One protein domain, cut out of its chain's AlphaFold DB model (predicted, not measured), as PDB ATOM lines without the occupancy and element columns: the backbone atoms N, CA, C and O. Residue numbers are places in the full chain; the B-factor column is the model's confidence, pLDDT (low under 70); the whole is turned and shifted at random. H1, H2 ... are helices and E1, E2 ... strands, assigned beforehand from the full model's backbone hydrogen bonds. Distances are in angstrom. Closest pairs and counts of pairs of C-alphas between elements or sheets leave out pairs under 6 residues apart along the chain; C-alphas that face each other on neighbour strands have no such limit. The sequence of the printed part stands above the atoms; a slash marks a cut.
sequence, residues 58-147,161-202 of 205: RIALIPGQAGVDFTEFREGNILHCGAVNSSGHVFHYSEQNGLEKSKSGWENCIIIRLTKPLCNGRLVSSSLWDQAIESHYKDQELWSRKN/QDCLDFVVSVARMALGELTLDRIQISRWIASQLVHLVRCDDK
ATOM      1  N   ARG A  58     288.975 221.539 184.595       91.75
ATOM      2  CA  ARG A  58     289.689 222.235 185.668       91.75
ATOM      3  C   ARG A  58     290.812 221.368 186.204       91.75
ATOM      4  O   ARG A  58     290.576 220.233 186.613       91.75
ATOM      5  N   ILE A  59     292.002 221.949 186.252       92.75
ATOM      6  CA  ILE A  59     293.134 221.439 187.019       92.75
ATOM      7  C   ILE A  59     293.330 222.397 188.192       92.75
ATOM      8  O   ILE A  59     293.411 223.608 187.988       92.75
ATOM      9  N   ALA A  60     293.375 221.869 189.408       93.44
ATOM     10  CA  ALA A  60     293.703 222.633 190.602       93.44
ATOM     11  C   ALA A  60     295.179 222.448 190.952       93.44
ATOM     12  O   ALA A  60     295.729 221.361 190.770       93.44
ATOM     13  N   LEU A  61     295.801 223.509 191.459       92.56
ATOM     14  CA  LEU A  61     297.189 223.528 191.909       92.56
ATOM     15  C   LEU A  61     297.260 224.059 193.337       92.56
ATOM     16  O   LEU A  61     296.664 225.095 193.633       92.56
ATOM     17  N   ILE A  62     298.035 223.390 194.183       90.69
ATOM     18  CA  ILE A  62     298.415 223.853 195.523       90.69
ATOM     19  C   ILE A  62     299.933 223.710 195.697       90.69
ATOM     20  O   ILE A  62     300.555 222.926 194.972       90.69
ATOM     21  N   PRO A  63     300.556 224.429 196.641       88.00
ATOM     22  CA  PRO A  63     301.927 224.138 197.034       88.00
ATOM     23  C   PRO A  63     302.030 222.694 197.543       88.00
ATOM     24  O   PRO A  63     301.191 222.228 198.309       88.00
ATOM     25  N   GLY A  64     303.046 221.965 197.089       84.12
ATOM     26  CA  GLY A  64     303.296 220.580 197.497       84.12
ATOM     27  C   GLY A  64     304.016 220.466 198.842       84.12
ATOM     28  O   GLY A  64     304.139 219.373 199.387       84.12
ATOM     29  N   GLN A  65     304.516 221.582 199.374       81.44
ATOM     30  CA  GLN A  65     305.168 221.660 200.674       81.44
ATOM     31  C   GLN A  65     304.170 222.036 201.770       81.44
ATOM     32  O   GLN A  65     303.430 223.010 201.646       81.44
ATOM     33  N   ALA A  66     304.204 221.302 202.883       74.81
ATOM     34  CA  ALA A  66     303.407 221.635 204.056       74.81
ATOM     35  C   ALA A  66     303.799 223.014 204.613       74.81
ATOM     36  O   ALA A  66     304.982 223.302 204.794       74.81
ATOM     37  N   GLY A  67     302.798 223.845 204.906       72.81
ATOM     38  CA  GLY A  67     302.988 225.174 205.494       72.81
ATOM     39  C   GLY A  67     303.430 226.264 204.516       72.81
ATOM     40  O   GLY A  67     303.553 227.405 204.938       72.81
ATOM     41  N   VAL A  68     303.634 225.943 203.234       76.12
ATOM     42  CA  VAL A  68     303.893 226.941 202.189       76.12
ATOM     43  C   VAL A  68     302.566 227.308 201.539       76.12
ATOM     44  O   VAL A  68     301.842 226.429 201.073       76.12
ATOM     45  N   ASP A  69     302.251 228.598 201.492       78.06
ATOM     46  CA  ASP A  69     301.149 229.120 200.691       78.06
ATOM     47  C   ASP A  69     301.665 229.783 199.401       78.06
ATOM     48  O   ASP A  69     302.865 229.845 199.130       78.06
ATOM     49  N   PHE A  70     300.745 230.258 198.563       76.81
ATOM     50  CA  PHE A  70     301.117 230.905 197.308       76.81
ATOM     51  C   PHE A  70     301.797 232.271 197.480       76.81
ATOM     52  O   PHE A  70     302.439 232.719 196.538       76.81
ATOM     53  N   THR A  71     301.695 232.921 198.643       72.50
ATOM     54  CA  THR A  71     302.332 234.224 198.912       72.50
ATOM     55  C   THR A  71     303.824 234.087 199.213       72.50
ATOM     56  O   THR A  71     304.613 234.995 198.933       72.50
ATOM     57  N   GLU A  72     304.227 232.929 199.736       71.31
ATOM     58  CA  GLU A  72     305.618 232.580 200.019       71.31
ATOM     59  C   GLU A  72     306.250 231.705 198.930       71.31
ATOM     60  O   GLU A  72     307.404 231.291 199.064       71.31
ATOM     61  N   PHE A  73     305.517 231.440 197.845       68.69
ATOM     62  CA  PHE A  73     305.956 230.573 196.760       68.69
ATOM     63  C   PHE A  73     307.106 231.204 195.961       68.69
ATOM     64  O   PHE A  73     307.027 232.340 195.487       68.69
ATOM     65  N   ARG A  74     308.183 230.439 195.795       70.06
ATOM     66  CA  ARG A  74     309.440 230.817 195.145       70.06
ATOM     67  C   ARG A  74     309.830 229.806 194.078       70.06
ATOM     68  O   ARG A  74     309.335 228.677 194.024       70.06
ATOM     69  N   GLU A  75     310.781 230.209 193.245       69.38
ATOM     70  CA  GLU A  75     311.453 229.283 192.342       69.38
ATOM     71  C   GLU A  75     312.043 228.092 193.118       69.38
ATOM     72  O   GLU A  75     312.612 228.241 194.198       69.38
ATOM     73  N   GLY A  76     311.843 226.885 192.585       72.12
ATOM     74  CA  GLY A  76     312.228 225.633 193.239       72.12
ATOM     75  C   GLY A  76     311.161 225.033 194.164       72.12
ATOM     76  O   GLY A  76     311.269 223.851 194.500       72.12
ATOM     77  N   ASN A  77     310.102 225.769 194.528       78.69
ATOM     78  CA  ASN A  77     308.958 225.153 195.202       78.69
ATOM     79  C   ASN A  77     308.202 224.198 194.267       78.69
ATOM     80  O   ASN A  77     308.249 224.297 193.040       78.69
ATOM     81  N   ILE A  78     307.520 223.224 194.871       82.94
ATOM     82  CA  ILE A  78     306.854 222.141 194.153       82.94
ATOM     83  C   ILE A  78     305.368 222.455 194.116       82.94
ATOM     84  O   ILE A  78     304.789 222.884 195.110       82.94
ATOM     85  N   LEU A  79     304.749 222.227 192.964       87.88
ATOM     86  CA  LEU A  79     303.302 222.279 192.822       87.88
ATOM     87  C   LEU A  79     302.751 220.863 192.874       87.88
ATOM     88  O   LEU A  79     303.229 219.978 192.165       87.88
ATOM     89  N   HIS A  80     301.720 220.679 193.688       92.12
ATOM     90  CA  HIS A  80     300.859 219.510 193.647       92.12
ATOM     91  C   HIS A  80     299.620 219.833 192.821       92.12
ATOM     92  O   HIS A  80     299.100 220.950 192.887       92.12
ATOM     93  N   CYS A  81     299.148 218.878 192.024       94.25
ATOM     94  CA  CYS A  81     298.042 219.120 191.106       94.25
ATOM     95  C   CYS A  81     296.970 218.032 191.151       94.25
ATOM     96  O   CYS A  81     297.220 216.891 191.532       94.25
ATOM     97  N   GLY A  82     295.757 218.401 190.754       95.62
ATOM     98  CA  GLY A  82     294.628 217.484 190.698       95.62
ATOM     99  C   GLY A  82     293.620 217.873 189.628       95.62
ATOM    100  O   GLY A  82     293.507 219.037 189.245       95.62
ATOM    101  N   ALA A  83     292.868 216.889 189.148       96.25
ATOM    102  CA  ALA A  83     291.755 217.096 188.232       96.25
ATOM    103  C   ALA A  83     290.472 217.354 189.034       96.25
ATOM    104  O   ALA A  83     290.130 216.585 189.934       96.25
ATOM    105  N   VAL A  84     289.750 218.430 188.714       96.62
ATOM    106  CA  VAL A  84     288.510 218.793 189.411       96.62
ATOM    107  C   VAL A  84     287.314 218.382 188.568       96.62
ATOM    108  O   VAL A  84     287.177 218.834 187.428       96.62
ATOM    109  N   ASN A  85     286.439 217.554 189.128       95.69
ATOM    110  CA  ASN A  85     285.217 217.136 188.448       95.69
ATOM    111  C   ASN A  85     284.134 218.239 188.488       95.69
ATOM    112  O   ASN A  85     284.285 219.280 189.147       95.69
ATOM    113  N   SER A  86     283.021 218.039 187.784       94.25
ATOM    114  CA  SER A  86     281.934 219.028 187.704       94.25
ATOM    115  C   SER A  86     281.232 219.289 189.040       94.25
ATOM    116  O   SER A  86     280.672 220.363 189.244       94.25
ATOM    117  N   SER A  87     281.319 218.352 189.989       94.75
ATOM    118  CA  SER A  87     280.789 218.507 191.350       94.75
ATOM    119  C   SER A  87     281.731 219.262 192.296       94.75
ATOM    120  O   SER A  87     281.371 219.467 193.450       94.75
ATOM    121  N   GLY A  88     282.931 219.652 191.848       93.75
ATOM    122  CA  GLY A  88     283.930 220.315 192.697       93.75
ATOM    123  C   GLY A  88     284.788 219.356 193.531       93.75
ATOM    124  O   GLY A  88     285.493 219.777 194.445       93.75
ATOM    125  N   HIS A  89     284.769 218.055 193.249       96.62
ATOM    126  CA  HIS A  89     285.700 217.128 193.892       96.62
ATOM    127  C   HIS A  89     287.050 217.161 193.185       96.62
ATOM    128  O   HIS A  89     287.099 217.116 191.953       96.62
ATOM    129  N   VAL A  90     288.131 217.200 193.963       97.00
ATOM    130  CA  VAL A  90     289.495 217.141 193.432       97.00
ATOM    131  C   VAL A  90     290.000 215.715 193.521       97.00
ATOM    132  O   VAL A  90     289.982 215.115 194.592       97.00
ATOM    133  N   PHE A  91     290.461 215.188 192.397       96.69
ATOM    134  CA  PHE A  91     291.128 213.901 192.315       96.69
ATOM    135  C   PHE A  91     292.605 214.157 192.080       96.69
ATOM    136  O   PHE A  91     292.966 214.929 191.191       96.69
ATOM    137  N   HIS A  92     293.460 213.561 192.896       94.50
ATOM    138  CA  HIS A  92     294.900 213.794 192.842       94.50
ATOM    139  C   HIS A  92     295.642 212.558 193.329       94.50
ATOM    140  O   HIS A  92     295.085 211.747 194.063       94.50
ATOM    141  N   TYR A  93     296.880 212.396 192.874       91.69
ATOM    142  CA  TYR A  93     297.720 211.263 193.243       91.69
ATOM    143  C   TYR A  93     298.824 211.719 194.189       91.69
ATOM    144  O   TYR A  93     299.593 212.607 193.821       91.69
ATOM    145  N   SER A  94     298.946 211.090 195.353       86.56
ATOM    146  CA  SER A  94     300.090 211.234 196.252       86.56
ATOM    147  C   SER A  94     300.895 209.934 196.298       86.56
ATOM    148  O   SER A  94     300.342 208.843 196.188       86.56
ATOM    149  N   GLU A  95     302.214 210.023 196.474       81.12
ATOM    150  CA  GLU A  95     303.054 208.819 196.591       81.12
ATOM    151  C   GLU A  95     302.673 207.973 197.817       81.12
ATOM    152  O   GLU A  95     302.805 206.751 197.801       81.12
ATOM    153  N   GLN A  96     302.203 208.624 198.885       81.94
ATOM    154  CA  GLN A  96     301.886 207.990 200.160       81.94
ATOM    155  C   GLN A  96     300.548 207.249 200.128       81.94
ATOM    156  O   GLN A  96     300.461 206.139 200.649       81.94
ATOM    157  N   ASN A  97     299.517 207.849 199.523       83.75
ATOM    158  CA  ASN A  97     298.148 207.330 199.587       83.75
ATOM    159  C   ASN A  97     297.617 206.863 198.224       83.75
ATOM    160  O   ASN A  97     296.501 206.351 198.137       83.75
ATOM    161  N   GLY A  98     298.394 207.030 197.153       87.56
ATOM    162  CA  GLY A  98     297.947 206.766 195.796       87.56
ATOM    163  C   GLY A  98     296.902 207.781 195.345       87.56
ATOM    164  O   GLY A  98     297.002 208.975 195.623       87.56
ATOM    165  N   LEU A  99     295.902 207.309 194.598       91.25
ATOM    166  CA  LEU A  99     294.879 208.174 194.028       91.25
ATOM    167  C   LEU A  99     293.765 208.475 195.041       91.25
ATOM    168  O   LEU A  99     293.038 207.586 195.486       91.25
ATOM    169  N   GLU A 100     293.591 209.752 195.353       92.44
ATOM    170  CA  GLU A 100     292.684 210.251 196.377       92.44
ATOM    171  C   GLU A 100     291.581 211.123 195.778       92.44
ATOM    172  O   GLU A 100     291.744 211.764 194.737       92.44
ATOM    173  N   LYS A 101     290.444 211.170 196.478       95.62
ATOM    174  CA  LYS A 101     289.322 212.065 196.187       95.62
ATOM    175  C   LYS A 101     289.112 212.998 197.372       95.62
ATOM    176  O   LYS A 101     288.642 212.577 198.426       95.62
ATOM    177  N   SER A 102     289.396 214.274 197.173       94.94
ATOM    178  CA  SER A 102     289.315 215.306 198.201       94.94
ATOM    179  C   SER A 102     288.076 216.181 198.024       94.94
ATOM    180  O   SER A 102     287.777 216.680 196.933       94.94
ATOM    181  N   LYS A 103     287.360 216.385 199.134       93.44
ATOM    182  CA  LYS A 103     286.246 217.342 199.259       93.44
ATOM    183  C   LYS A 103     286.628 218.619 200.023       93.44
ATOM    184  O   LYS A 103     285.779 219.481 200.205       93.44
ATOM    185  N   SER A 104     287.868 218.685 200.498       91.75
ATOM    186  CA  SER A 104     288.453 219.777 201.276       91.75
ATOM    187  C   SER A 104     289.967 219.824 201.043       91.75
ATOM    188  O   SER A 104     290.535 218.865 200.505       91.75
ATOM    189  N   GLY A 105     290.625 220.897 201.479       89.75
ATOM    190  CA  GLY A 105     292.077 221.098 201.371       89.75
ATOM    191  C   GLY A 105     292.524 221.763 200.066       89.75
ATOM    192  O   GLY A 105     293.720 221.924 199.838       89.75
ATOM    193  N   TRP A 106     291.573 222.148 199.210       93.62
ATOM    194  CA  TRP A 106     291.808 222.838 197.937       93.62
ATOM    195  C   TRP A 106     291.029 224.163 197.861       93.62
ATOM    196  O   TRP A 106     290.583 224.590 196.793       93.62
ATOM    197  N   GLU A 107     290.827 224.821 199.006       91.88
ATOM    198  CA  GLU A 107     290.112 226.096 199.127       91.88
ATOM    199  C   GLU A 107     290.948 227.285 198.633       91.88
ATOM    200  O   GLU A 107     290.389 228.247 198.110       91.88
ATOM    201  N   ASN A 108     292.277 227.184 198.745       88.25
ATOM    202  CA  ASN A 108     293.245 228.196 198.318       88.25
ATOM    203  C   ASN A 108     294.128 227.638 197.197       88.25
ATOM    204  O   ASN A 108     295.323 227.408 197.378       88.25
ATOM    205  N   CYS A 109     293.525 227.373 196.039       89.81
ATOM    206  CA  CYS A 109     294.216 226.775 194.901       89.81
ATOM    207  C   CYS A 109     294.216 227.690 193.674       89.81
ATOM    208  O   CYS A 109     293.362 228.567 193.512       89.81
ATOM    209  N   ILE A 110     295.162 227.465 192.769       88.06
ATOM    210  CA  ILE A 110     295.120 228.062 191.435       88.06
ATOM    211  C   ILE A 110     294.329 227.122 190.529       88.06
ATOM    212  O   ILE A 110     294.653 225.941 190.415       88.06
ATOM    213  N   ILE A 111     293.298 227.651 189.868       88.62
ATOM    214  CA  ILE A 111     292.469 226.883 188.935       88.62
ATOM    215  C   ILE A 111     292.899 227.172 187.502       88.62
ATOM    216  O   ILE A 111     292.635 228.242 186.950       88.62
ATOM    217  N   ILE A 112     293.490 226.167 186.868       85.88
ATOM    218  CA  ILE A 112     293.792 226.164 185.443       85.88
ATOM    219  C   ILE A 112     292.574 225.642 184.692       85.88
ATOM    220  O   ILE A 112     292.117 224.517 184.900       85.88
ATOM    221  N   ARG A 113     292.046 226.478 183.802       85.50
ATOM    222  CA  ARG A 113     290.912 226.148 182.940       85.50
ATOM    223  C   ARG A 113     291.423 225.710 181.573       85.50
ATOM    224  O   ARG A 113     291.966 226.521 180.824       85.50
ATOM    225  N   LEU A 114     291.223 224.442 181.238       79.25
ATOM    226  CA  LEU A 114     291.512 223.891 179.920       79.25
ATOM    227  C   LEU A 114     290.418 224.332 178.943       79.25
ATOM    228  O   LEU A 114     289.337 223.747 178.881       79.25
ATOM    229  N   THR A 115     290.698 225.417 178.227       75.06
ATOM    230  CA  THR A 115     289.790 226.025 177.252       75.06
ATOM    231  C   THR A 115     290.040 225.497 175.838       75.06
ATOM    232  O   THR A 115     291.103 224.964 175.526       75.06
ATOM    233  N   LYS A 116     289.067 225.690 174.941       67.38
ATOM    234  CA  LYS A 116     289.120 225.230 173.542       67.38
ATOM    235  C   LYS A 116     290.414 225.629 172.796       67.38
ATOM    236  O   LYS A 116     290.944 224.775 172.086       67.38
ATOM    237  N   PRO A 117     290.952 226.860 172.944       60.12
ATOM    238  CA  PRO A 117     292.229 227.230 172.330       60.12
ATOM    239  C   PRO A 117     293.424 226.426 172.851       60.12
ATOM    240  O   PRO A 117     294.329 226.127 172.081       60.12
ATOM    241  N   LEU A 118     293.423 226.045 174.132       62.16
ATOM    242  CA  LEU A 118     294.493 225.231 174.717       62.16
ATOM    243  C   LEU A 118     294.435 223.786 174.205       62.16
ATOM    244  O   LEU A 118     295.470 223.164 174.007       62.16
ATOM    245  N   CYS A 119     293.236 223.278 173.926       65.44
ATOM    246  CA  CYS A 119     292.991 221.893 173.529       65.44
ATOM    247  C   CYS A 119     292.893 221.681 172.005       65.44
ATOM    248  O   CYS A 119     292.093 220.861 171.554       65.44
ATOM    249  N   ASN A 120     293.643 222.436 171.192       68.44
ATOM    250  CA  ASN A 120     293.660 222.299 169.724       68.44
ATOM    251  C   ASN A 120     292.259 222.339 169.073       68.44
ATOM    252  O   ASN A 120     291.983 221.637 168.101       68.44
ATOM    253  N   GLY A 121     291.331 223.126 169.628       68.38
ATOM    254  CA  GLY A 121     289.967 223.242 169.109       68.38
ATOM    255  C   GLY A 121     288.997 222.148 169.567       68.38
ATOM    256  O   GLY A 121     287.805 222.252 169.263       68.38
ATOM    257  N   ARG A 122     289.456 221.139 170.321       72.31
ATOM    258  CA  ARG A 122     288.596 220.076 170.856       72.31
ATOM    259  C   ARG A 122     287.708 220.597 171.981       72.31
ATOM    260  O   ARG A 122     288.105 221.429 172.796       72.31
ATOM    261  N   LEU A 123     286.477 220.095 172.003       72.44
ATOM    262  CA  LEU A 123     285.502 220.377 173.046       72.44
ATOM    263  C   LEU A 123     285.478 219.201 174.016       72.44
ATOM    264  O   LEU A 123     285.191 218.077 173.617       72.44
ATOM    265  N   VAL A 124     285.751 219.478 175.285       81.25
ATOM    266  CA  VAL A 124     285.520 218.540 176.385       81.25
ATOM    267  C   VAL A 124     284.265 219.002 177.109       81.25
ATOM    268  O   VAL A 124     284.176 220.166 177.497       81.25
ATOM    269  N   SER A 125     283.282 218.122 177.266       87.88
ATOM    270  CA  SER A 125     282.139 218.363 178.147       87.88
ATOM    271  C   SER A 125     282.479 217.948 179.576       87.88
ATOM    272  O   SER A 125     283.364 217.123 179.807       87.88
ATOM    273  N   SER A 126     281.726 218.473 180.541       89.62
ATOM    274  CA  SER A 126     281.797 218.024 181.938       89.62
ATOM    275  C   SER A 126     281.625 216.511 182.060       89.62
ATOM    276  O   SER A 126     282.383 215.874 182.779       89.62
ATOM    277  N   SER A 127     280.714 215.914 181.285       91.19
ATOM    278  CA  SER A 127     280.502 214.464 181.285       91.19
ATOM    279  C   SER A 127     281.734 213.667 180.838       91.19
ATOM    280  O   SER A 127     282.068 212.680 181.483       91.19
ATOM    281  N   LEU A 128     282.426 214.091 179.773       90.75
ATOM    282  CA  LEU A 128     283.633 213.413 179.283       90.75
ATOM    283  C   LEU A 128     284.801 213.569 180.261       90.75
ATOM    284  O   LEU A 128     285.538 212.617 180.504       90.75
ATOM    285  N   TRP A 129     284.955 214.762 180.836       93.62
ATOM    286  CA  TRP A 129     285.981 215.037 181.837       93.62
ATOM    287  C   TRP A 129     285.770 214.212 183.108       93.62
ATOM    288  O   TRP A 129     286.679 213.514 183.556       93.62
ATOM    289  N   ASP A 130     284.553 214.229 183.648       95.31
ATOM    290  CA  ASP A 130     284.194 213.482 184.850       95.31
ATOM    291  C   ASP A 130     284.308 211.975 184.622       95.31
ATOM    292  O   ASP A 130     284.830 211.264 185.478       95.31
ATOM    293  N   GLN A 131     283.886 211.483 183.453       94.94
ATOM    294  CA  GLN A 131     284.057 210.080 183.089       94.94
ATOM    295  C   GLN A 131     285.536 209.689 183.055       94.94
ATOM    296  O   GLN A 131     285.881 208.616 183.551       94.94
ATOM    297  N   ALA A 132     286.407 210.535 182.500       94.31
ATOM    298  CA  ALA A 132     287.838 210.260 182.458       94.31
ATOM    299  C   ALA A 132     288.449 210.196 183.865       94.31
ATOM    300  O   ALA A 132     289.181 209.255 184.173       94.31
ATOM    301  N   ILE A 133     288.102 211.148 184.735       95.31
ATOM    302  CA  ILE A 133     288.521 211.150 186.143       95.31
ATOM    303  C   ILE A 133     288.065 209.871 186.848       95.31
ATOM    304  O   ILE A 133     288.880 209.151 187.421       95.31
ATOM    305  N   GLU A 134     286.765 209.577 186.805       95.12
ATOM    306  CA  GLU A 134     286.169 208.467 187.553       95.12
ATOM    307  C   GLU A 134     286.632 207.102 187.023       95.12
ATOM    308  O   GLU A 134     286.728 206.147 187.790       95.12
ATOM    309  N   SER A 135     286.957 206.995 185.730       93.25
ATOM    310  CA  SER A 135     287.523 205.766 185.155       93.25
ATOM    311  C   SER A 135     288.905 205.467 185.736       93.25
ATOM    312  O   SER A 135     289.139 204.352 186.194       93.25
ATOM    313  N   HIS A 136     289.790 206.471 185.802       91.88
ATOM    314  CA  HIS A 136     291.097 206.322 186.457       91.88
ATOM    315  C   HIS A 136     290.969 206.118 187.968       91.88
ATOM    316  O   HIS A 136     291.744 205.365 188.543       91.88
ATOM    317  N   TYR A 137     289.981 206.750 188.610       90.75
ATOM    318  CA  TYR A 137     289.742 206.592 190.045       90.75
ATOM    319  C   TYR A 137     289.284 205.188 190.438       90.75
ATOM    320  O   TYR A 137     289.707 204.667 191.466       90.75
ATOM    321  N   LYS A 138     288.431 204.565 189.620       89.19
ATOM    322  CA  LYS A 138     287.959 203.193 189.850       89.19
ATOM    323  C   LYS A 138     289.035 202.153 189.567       89.19
ATOM    324  O   LYS A 138     289.070 201.130 190.243       89.19
ATOM    325  N   ASP A 139     289.913 202.416 188.604       83.94
ATOM    326  CA  ASP A 139     291.058 201.562 188.293       83.94
ATOM    327  C   ASP A 139     292.266 201.911 189.180       83.94
ATOM    328  O   ASP A 139     293.333 202.323 188.714       83.94
ATOM    329  N   GLN A 140     292.092 201.771 190.500       72.00
ATOM    330  CA  GLN A 140     293.172 202.013 191.464       72.00
ATOM    331  C   GLN A 140     294.382 201.112 191.205       72.00
ATOM    332  O   GLN A 140     295.508 201.501 191.510       72.00
ATOM    333  N   GLU A 141     294.182 199.928 190.621       69.88
ATOM    334  CA  GLU A 141     295.271 199.018 190.280       69.88
ATOM    335  C   GLU A 141     296.210 199.608 189.225       69.88
ATOM    336  O   GLU A 141     297.422 199.445 189.354       69.88
ATOM    337  N   LEU A 142     295.708 200.356 188.238       70.56
ATOM    338  CA  LEU A 142     296.544 201.051 187.249       70.56
ATOM    339  C   LEU A 142     297.511 202.058 187.898       70.56
ATOM    340  O   LEU A 142     298.630 202.234 187.414       70.56
ATOM    341  N   TRP A 143     297.099 202.652 189.020       75.06
ATOM    342  CA  TRP A 143     297.872 203.621 189.807       75.06
ATOM    343  C   TRP A 143     298.629 202.999 190.992       75.06
ATOM    344  O   TRP A 143     299.485 203.650 191.586       75.06
ATOM    345  N   SER A 144     298.362 201.726 191.304       65.94
ATOM    346  CA  SER A 144     299.044 200.953 192.356       65.94
ATOM    347  C   SER A 144     300.138 200.036 191.791       65.94
ATOM    348  O   SER A 144     301.178 199.834 192.415       65.94
ATOM    349  N   ARG A 145     299.933 199.467 190.593       50.25
ATOM    350  CA  ARG A 145     300.758 198.381 190.025       50.25
ATOM    351  C   ARG A 145     302.066 198.868 189.388       50.25
ATOM    352  O   ARG A 145     303.010 198.091 189.280       50.25
ATOM    353  N   LYS A 146     302.181 200.150 189.029       53.00
ATOM    354  CA  LYS A 146     303.438 200.725 188.504       53.00
ATOM    355  C   LYS A 146     304.531 200.951 189.557       53.00
ATOM    356  O   LYS A 146     305.662 201.219 189.173       53.00
ATOM    357  N   ASN A 147     304.234 200.734 190.843       44.66
ATOM    358  CA  ASN A 147     305.222 200.757 191.926       44.66
ATOM    359  C   ASN A 147     305.779 199.362 192.299       44.66
ATOM    360  O   ASN A 147     306.619 199.269 193.190       44.66
ATOM    361  N   GLN A 161     305.355 207.405 188.953       77.88
ATOM    362  CA  GLN A 161     304.217 208.224 188.553       77.88
ATOM    363  C   GLN A 161     303.951 209.289 189.613       77.88
ATOM    364  O   GLN A 161     304.093 209.023 190.805       77.88
ATOM    365  N   ASP A 162     303.521 210.470 189.182       87.25
ATOM    366  CA  ASP A 162     303.132 211.550 190.085       87.25
ATOM    367  C   ASP A 162     301.753 212.148 189.755       87.25
ATOM    368  O   ASP A 162     301.021 211.703 188.861       87.25
ATOM    369  N   CYS A 163     301.373 213.176 190.515       91.88
ATOM    370  CA  CYS A 163     300.112 213.889 190.343       91.88
ATOM    371  C   CYS A 163     299.924 214.486 188.940       91.88
ATOM    372  O   CYS A 163     298.797 214.537 188.437       91.88
ATOM    373  N   LEU A 164     301.006 214.898 188.277       91.19
ATOM    374  CA  LEU A 164     300.938 215.451 186.931       91.19
ATOM    375  C   LEU A 164     300.707 214.344 185.905       91.19
ATOM    376  O   LEU A 164     299.918 214.540 184.981       91.19
ATOM    377  N   ASP A 165     301.317 213.172 186.084       90.56
ATOM    378  CA  ASP A 165     301.038 212.013 185.233       90.56
ATOM    379  C   ASP A 165     299.560 211.596 185.313       90.56
ATOM    380  O   ASP A 165     298.968 211.209 184.297       90.56
ATOM    381  N   PHE A 166     298.934 211.724 186.490       92.19
ATOM    382  CA  PHE A 166     297.487 211.536 186.652       92.19
ATOM    383  C   PHE A 166     296.684 212.537 185.826       92.19
ATOM    384  O   PHE A 166     295.867 212.136 184.993       92.19
ATOM    385  N   VAL A 167     296.968 213.830 185.970       93.12
ATOM    386  CA  VAL A 167     296.286 214.881 185.202       93.12
ATOM    387  C   VAL A 167     296.467 214.697 183.690       93.12
ATOM    388  O   VAL A 167     295.499 214.824 182.938       93.12
ATOM    389  N   VAL A 168     297.670 214.340 183.231       91.19
ATOM    390  CA  VAL A 168     297.948 214.027 181.817       91.19
ATOM    391  C   VAL A 168     297.088 212.854 181.349       91.19
ATOM    392  O   VAL A 168     296.518 212.905 180.261       91.19
ATOM    393  N   SER A 169     296.965 211.801 182.157       91.50
ATOM    394  CA  SER A 169     296.214 210.592 181.796       91.50
ATOM    395  C   SER A 169     294.707 210.843 181.717       91.50
ATOM    396  O   SER A 169     294.047 210.332 180.806       91.50
ATOM    397  N   VAL A 170     294.165 211.674 182.613       92.94
ATOM    398  CA  VAL A 170     292.780 212.165 182.541       92.94
ATOM    399  C   VAL A 170     292.579 212.998 181.276       92.94
ATOM    400  O   VAL A 170     291.647 212.744 180.512       92.94
ATOM    401  N   ALA A 171     293.472 213.952 181.007       90.56
ATOM    402  CA  ALA A 171     293.359 214.833 179.850       90.56
ATOM    403  C   ALA A 171     293.453 214.075 178.519       90.56
ATOM    404  O   ALA A 171     292.628 214.310 177.639       90.56
ATOM    405  N   ARG A 172     294.377 213.113 178.389       90.38
ATOM    406  CA  ARG A 172     294.488 212.220 177.219       90.38
ATOM    407  C   ARG A 172     293.175 211.511 176.919       90.38
ATOM    408  O   ARG A 172     292.738 211.489 175.769       90.38
ATOM    409  N   MET A 173     292.558 210.941 177.953       90.88
ATOM    410  CA  MET A 173     291.308 210.199 177.827       90.88
ATOM    411  C   MET A 173     290.146 211.128 177.465       90.88
ATOM    412  O   MET A 173     289.438 210.859 176.499       90.88
ATOM    413  N   ALA A 174     289.987 212.248 178.176       89.62
ATOM    414  CA  ALA A 174     288.896 213.193 177.943       89.62
ATOM    415  C   ALA A 174     288.978 213.888 176.573       89.62
ATOM    416  O   ALA A 174     287.952 214.170 175.958       89.62
ATOM    417  N   LEU A 175     290.193 214.167 176.088       86.25
ATOM    418  CA  LEU A 175     290.429 214.799 174.787       86.25
ATOM    419  C   LEU A 175     290.477 213.796 173.631       86.25
ATOM    420  O   LEU A 175     290.402 214.213 172.473       86.25
ATOM    421  N   GLY A 176     290.630 212.501 173.916       83.31
ATOM    422  CA  GLY A 176     290.913 211.485 172.903       83.31
ATOM    423  C   GLY A 176     292.206 211.785 172.139       83.31
ATOM    424  O   GLY A 176     292.236 211.671 170.911       83.31
ATOM    425  N   GLU A 177     293.245 212.249 172.840       79.62
ATOM    426  CA  GLU A 177     294.526 212.665 172.261       79.62
ATOM    427  C   GLU A 177     295.686 211.933 172.939       79.62
ATOM    428  O   GLU A 177     296.138 212.302 174.019       79.62
ATOM    429  N   LEU A 178     296.172 210.875 172.289       72.56
ATOM    430  CA  LEU A 178     297.241 210.016 172.818       72.56
ATOM    431  C   LEU A 178     298.613 210.706 172.843       72.56
ATOM    432  O   LEU A 178     299.477 210.325 173.629       72.56
ATOM    433  N   THR A 179     298.803 211.722 171.999       77.12
ATOM    434  CA  THR A 179     300.048 212.494 171.866       77.12
ATOM    435  C   THR A 179     300.211 213.568 172.931       77.12
ATOM    436  O   THR A 179     301.298 214.122 173.062       77.12
ATOM    437  N   LEU A 180     299.154 213.879 173.686       82.81
ATOM    438  CA  LEU A 180     299.248 214.822 174.791       82.81
ATOM    439  C   LEU A 180     300.256 214.290 175.803       82.81
ATOM    440  O   LEU A 180     300.208 213.115 176.142       82.81
ATOM    441  N   ASP A 181     301.172 215.107 176.291       84.56
ATOM    442  CA  ASP A 181     302.204 214.658 177.215       84.56
ATOM    443  C   ASP A 181     302.367 215.619 178.394       84.56
ATOM    444  O   ASP A 181     301.679 216.637 178.528       84.56
ATOM    445  N   ARG A 182     303.292 215.255 179.281       87.50
ATOM    446  CA  ARG A 182     303.637 216.037 180.464       87.50
ATOM    447  C   ARG A 182     304.100 217.447 180.103       87.50
ATOM    448  O   ARG A 182     303.781 218.389 180.829       87.50
ATOM    449  N   ILE A 183     304.826 217.605 178.997       84.44
ATOM    450  CA  ILE A 183     305.380 218.890 178.559       84.44
ATOM    451  C   ILE A 183     304.241 219.820 178.141       84.44
ATOM    452  O   ILE A 183     304.209 220.977 178.559       84.44
ATOM    453  N   GLN A 184     303.272 219.317 177.382       83.38
ATOM    454  CA  GLN A 184     302.127 220.097 176.921       83.38
ATOM    455  C   GLN A 184     301.258 220.588 178.085       83.38
ATOM    456  O   GLN A 184     300.979 221.785 178.163       83.38
ATOM    457  N   ILE A 185     300.893 219.711 179.029       83.75
ATOM    458  CA  ILE A 185     300.125 220.122 180.220       83.75
ATOM    459  C   ILE A 185     300.914 221.135 181.057       83.75
ATOM    460  O   ILE A 185     300.363 222.154 181.476       83.75
ATOM    461  N   SER A 186     302.215 220.899 181.255       85.25
ATOM    462  CA  SER A 186     303.087 221.823 181.992       85.25
ATOM    463  C   SER A 186     303.125 223.204 181.341       85.25
ATOM    464  O   SER A 186     303.062 224.213 182.038       85.25
ATOM    465  N   ARG A 187     303.168 223.273 180.004       83.31
ATOM    466  CA  ARG A 187     303.108 224.537 179.256       83.31
ATOM    467  C   ARG A 187     301.774 225.253 179.440       83.31
ATOM    468  O   ARG A 187     301.774 226.471 179.592       83.31
ATOM    469  N   TRP A 188     300.652 224.531 179.454       81.50
ATOM    470  CA  TRP A 188     299.340 225.134 179.719       81.50
ATOM    471  C   TRP A 188     299.265 225.723 181.128       81.50
ATOM    472  O   TRP A 188     298.819 226.859 181.290       81.50
ATOM    473  N   ILE A 189     299.753 224.982 182.127       82.75
ATOM    474  CA  ILE A 189     299.855 225.451 183.513       82.75
ATOM    475  C   ILE A 189     300.739 226.703 183.576       82.75
ATOM    476  O   ILE A 189     300.298 227.744 184.056       82.75
ATOM    477  N   ALA A 190     301.951 226.637 183.027       79.06
ATOM    478  CA  ALA A 190     302.903 227.739 183.052       79.06
ATOM    479  C   ALA A 190     302.379 229.001 182.358       79.06
ATOM    480  O   ALA A 190     302.509 230.095 182.898       79.06
ATOM    481  N   SER A 191     301.754 228.863 181.185       75.12
ATOM    482  CA  SER A 191     301.176 229.994 180.456       75.12
ATOM    483  C   SER A 191     300.150 230.736 181.310       75.12
ATOM    484  O   SER A 191     300.187 231.962 181.386       75.12
ATOM    485  N   GLN A 192     299.280 230.003 182.003       72.75
ATOM    486  CA  GLN A 192     298.277 230.593 182.888       72.75
ATOM    487  C   GLN A 192     298.902 231.207 184.146       72.75
ATOM    488  O   GLN A 192     298.510 232.303 184.540       72.75
ATOM    489  N   LEU A 193     299.916 230.570 184.738       73.75
ATOM    490  CA  LEU A 193     300.645 231.130 185.881       73.75
ATOM    491  C   LEU A 193     301.338 232.456 185.525       73.75
ATOM    492  O   LEU A 193     301.224 233.418 186.277       73.75
ATOM    493  N   VAL A 194     301.976 232.558 184.353       68.62
ATOM    494  CA  VAL A 194     302.596 233.812 183.879       68.62
ATOM    495  C   VAL A 194     301.559 234.925 183.706       68.62
ATOM    496  O   VAL A 194     301.840 236.084 184.014       68.62
ATOM    497  N   HIS A 195     300.357 234.598 183.223       59.91
ATOM    498  CA  HIS A 195     299.276 235.577 183.113       59.91
ATOM    499  C   HIS A 195     298.798 236.076 184.479       59.91
ATOM    500  O   HIS A 195     298.520 237.266 184.606       59.91
ATOM    501  N   LEU A 196     298.746 235.205 185.490       58.19
ATOM    502  CA  LEU A 196     298.352 235.588 186.846       58.19
ATOM    503  C   LEU A 196     299.365 236.545 187.485       58.19
ATOM    504  O   LEU A 196     298.953 237.552 188.050       58.19
ATOM    505  N   VAL A 197     300.664 236.302 187.296       57.59
ATOM    506  CA  VAL A 197     301.735 237.171 187.815       57.59
ATOM    507  C   VAL A 197     301.705 238.558 187.164       57.59
ATOM    508  O   VAL A 197     301.744 239.574 187.845       57.59
ATOM    509  N   ARG A 198     301.559 238.628 185.833       51.28
ATOM    510  CA  ARG A 198     301.564 239.907 185.093       51.28
ATOM    511  C   ARG A 198     300.339 240.790 185.345       51.28
ATOM    512  O   ARG A 198     300.353 241.966 184.979       51.28
ATOM    513  N   CYS A 199     299.253 240.224 185.860       45.50
ATOM    514  CA  CYS A 199     298.051 240.984 186.182       45.50
ATOM    515  C   CYS A 199     298.175 241.734 187.512       45.50
ATOM    516  O   CYS A 199     297.533 242.775 187.644       45.50
ATOM    517  N   ASP A 200     299.008 241.265 188.442       42.62
ATOM    518  CA  ASP A 200     299.180 241.911 189.749       42.62
ATOM    519  C   ASP A 200     300.056 243.172 189.664       42.62
ATOM    520  O   ASP A 200     299.718 244.212 190.235       42.62
ATOM    521  N   ASP A 201     301.087 243.146 188.808       43.00
ATOM    522  CA  ASP A 201     301.941 244.311 188.517       43.00
ATOM    523  C   ASP A 201     301.148 245.511 187.965       43.00
ATOM    524  O   ASP A 201     301.534 246.667 188.134       43.00
ATOM    525  N   LYS A 202     300.012 245.254 187.303       41.34
ATOM    526  CA  LYS A 202     299.158 246.296 186.711       41.34
ATOM    527  C   LYS A 202     298.117 246.874 187.667       41.34
ATOM    528  O   LYS A 202     297.445 247.827 187.285       41.34
TER     529      LYS A 202
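What this domain is: This is residues 58 to 147 and 161 to 202 of the 205 residues of an uncharacterized protein of Fasciola hepatica (UniProt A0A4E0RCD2). A strongly twisted, five-stranded sheet has its helices on one face, making two layers: H3 and H1 cover the E2 and E3 part, H2 sits by edge strand E4, and the long H4 crosses over the other edge strand, E5. The last residues of H4, 197 to 202, stick out free. The printed part has 132 residues with five named strands followed by four named helices; the sheet runs E4, E3, E2, E1, E5, antiparallel throughout, and the class is mixed, helices and strands. The whole is compact, with a radius of gyration of the C-alphas of 14.7 A and spans of 43 by 37 by 27 A.

How they stand to each other: E1, residues 58 to 63, E2, residues 79 to 84, E3, residues 90 to 94, and E4, residues 98 to 102, form a meander, each strand the antiparallel neighbour of the one before. E1 and E2 are a hairpin, with N 60 and O 82 at 2.8 A; so are E2 and E3, with N 83 and O 91 at 2.8 A, and E3 and E4, with N 100 and O 92 at 2.8 A. E5, residues 110 to 114, is antiparallel to E1, with N 112 and O 59 at 2.8 A. H1, residues 126 to 138, is on the sheet at a height of 10.0 A. H2, residues 140 to 147, is on the sheet too; its closest C-alphas to E4 are those of Trp 143 and Gly 98, 6.8 A apart. H3, residues 163 to 175, lies 8.6 A over the sheet on the same face as H1, and runs along the strands, at 23 degrees to E2 on the local plane. With residues 170 to 174 alone H3 touches H1, at a steep tilt of 49 degrees, opposite ways; the closest C-alphas are those of Trp 129 and Ala 174, 5.2 A apart. H4, residues 182 to 202, lies over E5 on that same face; its residues 182 to 185 alone touch H3, about perpendicular at 77 degrees, closest at the C-alphas of Val 168 and Arg 182, 6.2 A apart. H1 and H4 are apart. Every O i to N i+4 pair is within hydrogen-bond range in H1 and H3, but 2 of 4 in H2 and 14 of 17 in H4.

Where its parts are: E1 begins at C-alpha 58 (289.689, 222.235, 185.668) and is 16.8 A long; E2 is 15.6 A. H1 is 17.9 A, and H3, 18.3 A, begins at C-alpha 163 (300.112, 213.889, 190.343). H4, 31.2 A, ends at C-alpha 202 (299.158, 246.296, 186.711).

The domain as a whole: The two C-alphas farthest apart, of Arg 145 and Lys 202, are 48.1 A apart. Residues 148 to 160 are cut out, with 8.3 A between C-alphas 147 and 161. The links E1 to E2 and E5 to H1 are long. Mean pLDDT of the printed part is 81.8; residues under 70 include 116 to 121, 144 to 147 and 194 to 202.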